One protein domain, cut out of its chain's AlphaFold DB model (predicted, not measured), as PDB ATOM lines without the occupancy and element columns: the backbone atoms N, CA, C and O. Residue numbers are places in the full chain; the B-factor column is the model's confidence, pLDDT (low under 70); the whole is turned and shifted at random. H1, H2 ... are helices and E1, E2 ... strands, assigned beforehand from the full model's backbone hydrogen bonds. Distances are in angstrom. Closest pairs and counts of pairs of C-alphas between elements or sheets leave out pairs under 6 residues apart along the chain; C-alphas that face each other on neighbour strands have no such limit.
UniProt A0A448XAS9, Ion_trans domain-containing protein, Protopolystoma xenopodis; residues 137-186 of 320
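AT A GLANCE: This is residues 137 to 186 of the 320 residues of the protein "Ion_trans domain-containing protein" of Protopolystoma xenopodis (UniProt A0A448XAS9). Little regular structure is present: a small antiparallel hairpin of E1 and E2 sits in the middle of long loops, with the short helix H1 at one end of the longest axis and residues 163 to 169 sticking out at the other. The printed part has 50 residues, with E1, E2 and H1 along the chain; the class is mixed, with 13 residues in named elements. It is compact, with a radius of gyration of the C-alphas of 10.5 A, yet elongated, spanning 31 by 20 by 18 A.

HOW THE PARTS SIT: E1, residues 137 to 140, and E2, residues 176 to 180, form a hairpin, antiparallel at 134 degrees. N 139 and O 177 are 3.0 A apart and N 177 and O 139 2.8 A, within hydrogen-bond range. H1, residues 183 to 186, is apart from E1; it is too short for an O i to N i+4 pair, and its one O i to N i+3 pair is within range.

IN THESE COORDINATES: E1 begins at C-alpha 137 (32.976, -34.183, 32.195) and is 9.9 A long. E2 is 12.9 A long. H1, 5.3 A long, ends at C-alpha 186 (22.696, -38.896, 30.316).

THE WHOLE: The C-alphas farthest apart, of Ser 168 and Ser 184, are 31.1 A apart. The printed part has no cut; the link from E1 to E2 is long, 35 residues. pLDDT is under 70 at residues 165 to 170 and 183 to 186.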
ATOM      1  N   HIS A 137      32.621 -34.206  33.615       87.00
ATOM      2  CA  HIS A 137      32.976 -34.183  32.195       87.00
ATOM      3  C   HIS A 137      33.764 -32.914  31.842       87.00
ATOM      4  O   HIS A 137      33.591 -31.852  32.450       87.00
ATOM      5  N   CYS A 138      34.593 -33.014  30.806       87.31
ATOM      6  CA  CYS A 138      35.237 -31.872  30.167       87.31
ATOM      7  C   CYS A 138      34.248 -31.142  29.246       87.31
ATOM      8  O   CYS A 138      33.801 -31.690  28.235       87.31
ATOM      9  N   VAL A 139      33.938 -29.890  29.588       87.56
ATOM     10  CA  VAL A 139      33.007 -29.011  28.859       87.56
ATOM     11  C   VAL A 139      33.719 -27.710  28.484       87.56
ATOM     12  O   VAL A 139      34.634 -27.276  29.183       87.56
ATOM     13  N   LEU A 140      33.328 -27.067  27.384       87.62
ATOM     14  CA  LEU A 140      33.869 -25.765  26.972       87.62
ATOM     15  C   LEU A 140      33.790 -24.708  28.094       87.62
ATOM     16  O   LEU A 140      32.814 -24.618  28.835       87.62
ATOM     17  N   ASN A 141      34.811 -23.855  28.209       85.06
ATOM     18  CA  ASN A 141      34.841 -22.808  29.239       85.06
ATOM     19  C   ASN A 141      33.803 -21.687  29.000       85.06
ATOM     20  O   ASN A 141      33.381 -21.015  29.938       85.06
ATOM     21  N   SER A 142      33.369 -21.491  27.751       80.75
ATOM     22  CA  SER A 142      32.425 -20.442  27.340       80.75
ATOM     23  C   SER A 142      30.957 -20.715  27.689       80.75
ATOM     24  O   SER A 142      30.135 -19.807  27.552       80.75
ATOM     25  N   THR A 143      30.601 -21.931  28.109       78.62
ATOM     26  CA  THR A 143      29.206 -22.335  28.339       78.62
ATOM     27  C   THR A 143      28.772 -22.213  29.799       78.62
ATOM     28  O   THR A 143      29.571 -22.280  30.734       78.62
ATOM     29  N   ASN A 144      27.472 -21.971  29.982       79.75
ATOM     30  CA  ASN A 144      26.849 -21.681  31.269       79.75
ATOM     31  C   ASN A 144      26.458 -22.981  31.992       79.75
ATOM     32  O   ASN A 144      25.708 -23.792  31.447       79.75
ATOM     33  N   ASP A 145      26.920 -23.147  33.233       77.19
ATOM     34  CA  ASP A 145      26.839 -24.387  34.022       77.19
ATOM     35  C   ASP A 145      25.400 -24.898  34.259       77.19
ATOM     36  O   ASP A 145      25.195 -26.055  34.625       77.19
ATOM     37  N   SER A 146      24.383 -24.051  34.056       75.06
ATOM     38  CA  SER A 146      22.966 -24.412  34.196       75.06
ATOM     39  C   SER A 146      22.301 -24.956  32.925       75.06
ATOM     40  O   SER A 146      21.179 -25.451  33.013       75.06
ATOM     41  N   ALA A 147      22.927 -24.810  31.751       74.75
ATOM     42  CA  ALA A 147      22.312 -25.082  30.446       74.75
ATOM     43  C   ALA A 147      23.343 -25.629  29.440       74.75
ATOM     44  O   ALA A 147      23.563 -25.053  28.376       74.75
ATOM     45  N   ILE A 148      23.992 -26.732  29.813       78.81
ATOM     46  CA  ILE A 148      24.986 -27.442  28.998       78.81
ATOM     47  C   ILE A 148      24.259 -28.242  27.908       78.81
ATOM     48  O   ILE A 148      23.331 -28.997  28.215       78.81
ATOM     49  N   MET A 149      24.680 -28.114  26.651       79.88
ATOM     50  CA  MET A 149      24.163 -28.892  25.524       79.88
ATOM     51  C   MET A 149      25.175 -29.964  25.081       79.88
ATOM     52  O   MET A 149      26.377 -29.845  25.302       79.88
ATOM     53  N   LYS A 150      24.704 -31.028  24.414       79.25
ATOM     54  CA  LYS A 150      25.532 -32.154  23.922       79.25
ATOM     55  C   LYS A 150      26.635 -31.736  22.924       79.25
ATOM     56  O   LYS A 150      27.547 -32.512  22.675       79.25
ATOM     57  N   SER A 151      26.563 -30.519  22.377       81.75
ATOM     58  CA  SER A 151      27.600 -29.864  21.563       81.75
ATOM     59  C   SER A 151      28.816 -29.376  22.351       81.75
ATOM     60  O   SER A 151      29.849 -29.098  21.748       81.75
ATOM     61  N   ASP A 152      28.679 -29.219  23.667       84.62
ATOM     62  CA  ASP A 152      29.611 -28.444  24.491       84.62
ATOM     63  C   ASP A 152      30.604 -29.343  25.245       84.62
ATOM     64  O   ASP A 152      31.548 -28.850  25.867       84.62
ATOM     65  N   LEU A 153      30.367 -30.656  25.197       85.44
ATOM     66  CA  LEU A 153      31.214 -31.718  25.728       85.44
ATOM     67  C   LEU A 153      32.384 -31.995  24.769       85.44
ATOM     68  O   LEU A 153      32.317 -31.719  23.569       85.44
ATOM     69  N   ALA A 154      33.450 -32.596  25.294       84.44
ATOM     70  CA  ALA A 154      34.533 -33.132  24.475       84.44
ATOM     71  C   ALA A 154      34.049 -34.194  23.460       84.44
ATOM     72  O   ALA A 154      33.041 -34.873  23.662       84.44
ATOM     73  N   ILE A 155      34.799 -34.360  22.363       85.00
ATOM     74  CA  ILE A 155      34.575 -35.407  21.355       85.00
ATOM     75  C   ILE A 155      35.881 -36.209  21.194       85.00
ATOM     76  O   ILE A 155      36.845 -35.663  20.652       85.00
ATOM     77  N   PRO A 156      35.938 -37.492  21.610       83.88
ATOM     78  CA  PRO A 156      34.911 -38.223  22.362       83.88
ATOM     79  C   PRO A 156      34.670 -37.624  23.758       83.88
ATOM     80  O   PRO A 156      35.521 -36.913  24.294       83.88
ATOM     81  N   ASP A 157      33.515 -37.944  24.344       83.31
ATOM     82  CA  ASP A 157      33.172 -37.523  25.705       83.31
ATOM     83  C   ASP A 157      34.256 -37.981  26.693       83.31
ATOM     84  O   ASP A 157      34.705 -39.130  26.653       83.31
ATOM     85  N   SER A 158      34.727 -37.044  27.513       83.94
ATOM     86  CA  SER A 158      35.971 -37.158  28.275       83.94
ATOM     87  C   SER A 158      35.733 -36.792  29.736       83.94
ATOM     88  O   SER A 158      35.257 -35.701  30.051       83.94
ATOM     89  N   TYR A 159      36.091 -37.722  30.616       86.50
ATOM     90  CA  TYR A 159      35.884 -37.661  32.058       86.50
ATOM     91  C   TYR A 159      37.077 -37.027  32.788       86.50
ATOM     92  O   TYR A 159      38.201 -37.042  32.282       86.50
ATOM     93  N   CYS A 160      36.852 -36.454  33.974       86.94
ATOM     94  CA  CYS A 160      37.879 -35.687  34.688       86.94
ATOM     95  C   CYS A 160      37.743 -35.739  36.218       86.94
ATOM     96  O   CYS A 160      36.638 -35.789  36.751       86.94
ATOM     97  N   ASP A 161      38.876 -35.697  36.930       87.31
ATOM     98  CA  ASP A 161      38.941 -35.734  38.399       87.31
ATOM     99  C   ASP A 161      39.003 -34.298  38.967       87.31
ATOM    100  O   ASP A 161      40.006 -33.605  38.761       87.31
ATOM    101  N   PRO A 162      37.981 -33.821  39.707       79.88
ATOM    102  CA  PRO A 162      37.950 -32.459  40.254       79.88
ATOM    103  C   PRO A 162      38.962 -32.226  41.389       79.88
ATOM    104  O   PRO A 162      39.235 -31.079  41.746       79.88
ATOM    105  N   SER A 163      39.523 -33.290  41.975       75.75
ATOM    106  CA  SER A 163      40.551 -33.215  43.022       75.75
ATOM    107  C   SER A 163      41.977 -33.126  42.463       75.75
ATOM    108  O   SER A 163      42.931 -32.880  43.212       75.75
ATOM    109  N   ARG A 164      42.149 -33.300  41.147       71.38
ATOM    110  CA  ARG A 164      43.450 -33.269  40.478       71.38
ATOM    111  C   ARG A 164      43.892 -31.830  40.198       71.38
ATOM    112  O   ARG A 164      43.320 -31.140  39.361       71.38
ATOM    113  N   SER A 165      44.966 -31.381  40.853       56.50
ATOM    114  CA  SER A 165      45.498 -30.022  40.662       56.50
ATOM    115  C   SER A 165      45.797 -29.706  39.180       56.50
ATOM    116  O   SER A 165      46.451 -30.533  38.524       56.50
ATOM    117  N   PRO A 166      45.427 -28.501  38.680       56.28
ATOM    118  CA  PRO A 166      45.437 -28.108  37.257       56.28
ATOM    119  C   PRO A 166      46.842 -27.783  36.708       56.28
ATOM    120  O   PRO A 166      47.078 -26.762  36.074       56.28
ATOM    121  N   GLY A 167      47.803 -28.651  37.013       51.25
ATOM    122  CA  GLY A 167      49.199 -28.569  36.580       51.25
ATOM    123  C   GLY A 167      49.978 -29.880  36.742       51.25
ATOM    124  O   GLY A 167      51.184 -29.893  36.526       51.25
ATOM    125  N   SER A 168      49.320 -30.985  37.129       53.22
ATOM    126  CA  SER A 168      49.942 -32.325  37.120       53.22
ATOM    127  C   SER A 168      49.752 -33.055  35.782       53.22
ATOM    128  O   SER A 168      50.595 -33.859  35.396       53.22
ATOM    129  N   SER A 169      48.659 -32.744  35.084       52.09
ATOM    130  CA  SER A 169      48.354 -33.059  33.684       52.09
ATOM    131  C   SER A 169      47.009 -32.400  33.359       52.09
ATOM    132  O   SER A 169      46.068 -32.584  34.134       52.09
ATOM    133  N   ASN A 170      46.880 -31.675  32.248       57.38
ATOM    134  CA  ASN A 170      45.593 -31.106  31.831       57.38
ATOM    135  C   ASN A 170      44.685 -32.248  31.325       57.38
ATOM    136  O   ASN A 170      44.775 -32.637  30.165       57.38
ATOM    137  N   GLN A 171      43.871 -32.844  32.215       74.69
ATOM    138  CA  GLN A 171      42.949 -33.946  31.866       74.69
ATOM    139  C   GLN A 171      41.886 -33.500  30.854       74.69
ATOM    140  O   GLN A 171      41.566 -34.245  29.934       74.69
ATOM    141  N   CYS A 172      41.393 -32.268  30.994       81.50
ATOM    142  CA  CYS A 172      40.670 -31.573  29.936       81.50
ATOM    143  C   CYS A 172      41.660 -30.732  29.115       81.50
ATOM    144  O   CYS A 172      42.543 -30.117  29.717       81.50
ATOM    145  N   PRO A 173      41.525 -30.661  27.777       82.81
ATOM    146  CA  PRO A 173      42.390 -29.835  26.941       82.81
ATOM    147  C   PRO A 173      42.160 -28.338  27.188       82.81
ATOM    148  O   PRO A 173      41.122 -27.917  27.704       82.81
ATOM    149  N   ASP A 174      43.126 -27.517  26.778       79.38
ATOM    150  CA  ASP A 174      43.068 -26.068  26.969       79.38
ATOM    151  C   ASP A 174      41.801 -25.465  26.323       79.38
ATOM    152  O   ASP A 174      41.434 -25.800  25.194       79.38
ATOM    153  N   ASN A 175      41.157 -24.531  27.034       84.88
ATOM    154  CA  ASN A 175      39.807 -23.978  26.791       84.88
ATOM    155  C   ASN A 175      38.611 -24.849  27.241       84.88
ATOM    156  O   ASN A 175      37.468 -24.406  27.093       84.88
ATOM    157  N   MET A 176      38.832 -26.016  27.855       86.75
ATOM    158  CA  MET A 176      37.792 -26.762  28.583       86.75
ATOM    159  C   MET A 176      37.958 -26.656  30.107       86.75
ATOM    160  O   MET A 176      39.056 -26.455  30.625       86.75
ATOM    161  N   LYS A 177      36.843 -26.804  30.825       85.12
ATOM    162  CA  LYS A 177      36.738 -26.886  32.287       85.12
ATOM    163  C   LYS A 177      36.144 -28.240  32.683       85.12
ATOM    164  O   LYS A 177      35.273 -28.763  31.992       85.12
ATOM    165  N   CYS A 178      36.605 -28.793  33.802       86.62
ATOM    166  CA  CYS A 178      35.993 -29.972  34.407       86.62
ATOM    167  C   CYS A 178      34.775 -29.535  35.228       86.62
ATOM    168  O   CYS A 178      34.935 -28.763  36.177       86.62
ATOM    169  N   ILE A 179      33.575 -29.999  34.874       84.31
ATOM    170  CA  ILE A 179      32.343 -29.699  35.617       84.31
ATOM    171  C   ILE A 179      31.474 -30.944  35.780       84.31
ATOM    172  O   ILE A 179      31.453 -31.832  34.926       84.31
ATOM    173  N   ARG A 180      30.724 -30.995  36.884       85.00
ATOM    174  CA  ARG A 180      29.743 -32.050  37.132       85.00
ATOM    175  C   ARG A 180      28.466 -31.786  36.339       85.00
ATOM    176  O   ARG A 180      27.787 -30.786  36.575       85.00
ATOM    177  N   LEU A 181      28.108 -32.708  35.452       79.62
ATOM    178  CA  LEU A 181      26.802 -32.715  34.797       79.62
ATOM    179  C   LEU A 181      25.728 -33.227  35.760       79.62
ATOM    180  O   LEU A 181      25.982 -34.032  36.656       79.62
ATOM    181  N   LYS A 182      24.494 -32.766  35.549       70.69
ATOM    182  CA  LYS A 182      23.300 -33.385  36.136       70.69
ATOM    183  C   LYS A 182      22.737 -34.407  35.152       70.69
ATOM    184  O   LYS A 182      22.857 -34.237  33.939       70.69
ATOM    185  N   THR A 183      22.091 -35.437  35.686       61.12
ATOM    186  CA  THR A 183      21.674 -36.666  34.985       61.12
ATOM    187  C   THR A 183      20.784 -36.429  33.750       61.12
ATOM    188  O   THR A 183      20.736 -37.270  32.861       61.12
ATOM    189  N   SER A 184      20.162 -35.251  33.612       51.22
ATOM    190  CA  SER A 184      19.299 -34.836  32.487       51.22
ATOM    191  C   SER A 184      19.966 -34.753  31.101       51.22
ATOM    192  O   SER A 184      19.301 -34.400  30.132       51.22
ATOM    193  N   ILE A 185      21.272 -35.017  30.990       52.88
ATOM    194  CA  ILE A 185      22.002 -35.125  29.709       52.88
ATOM    195  C   ILE A 185      22.391 -36.595  29.417       52.88
ATOM    196  O   ILE A 185      22.721 -36.944  28.284       52.88
ATOM    197  N   GLN A 186      22.301 -37.485  30.413       53.06
ATOM    198  CA  GLN A 186      22.696 -38.896  30.316       53.06
ATOM    199  C   GLN A 186      21.579 -39.832  29.810       53.06
ATOM    200  O   GLN A 186      21.871 -40.986  29.491       53.06
TER     201      GLN A 186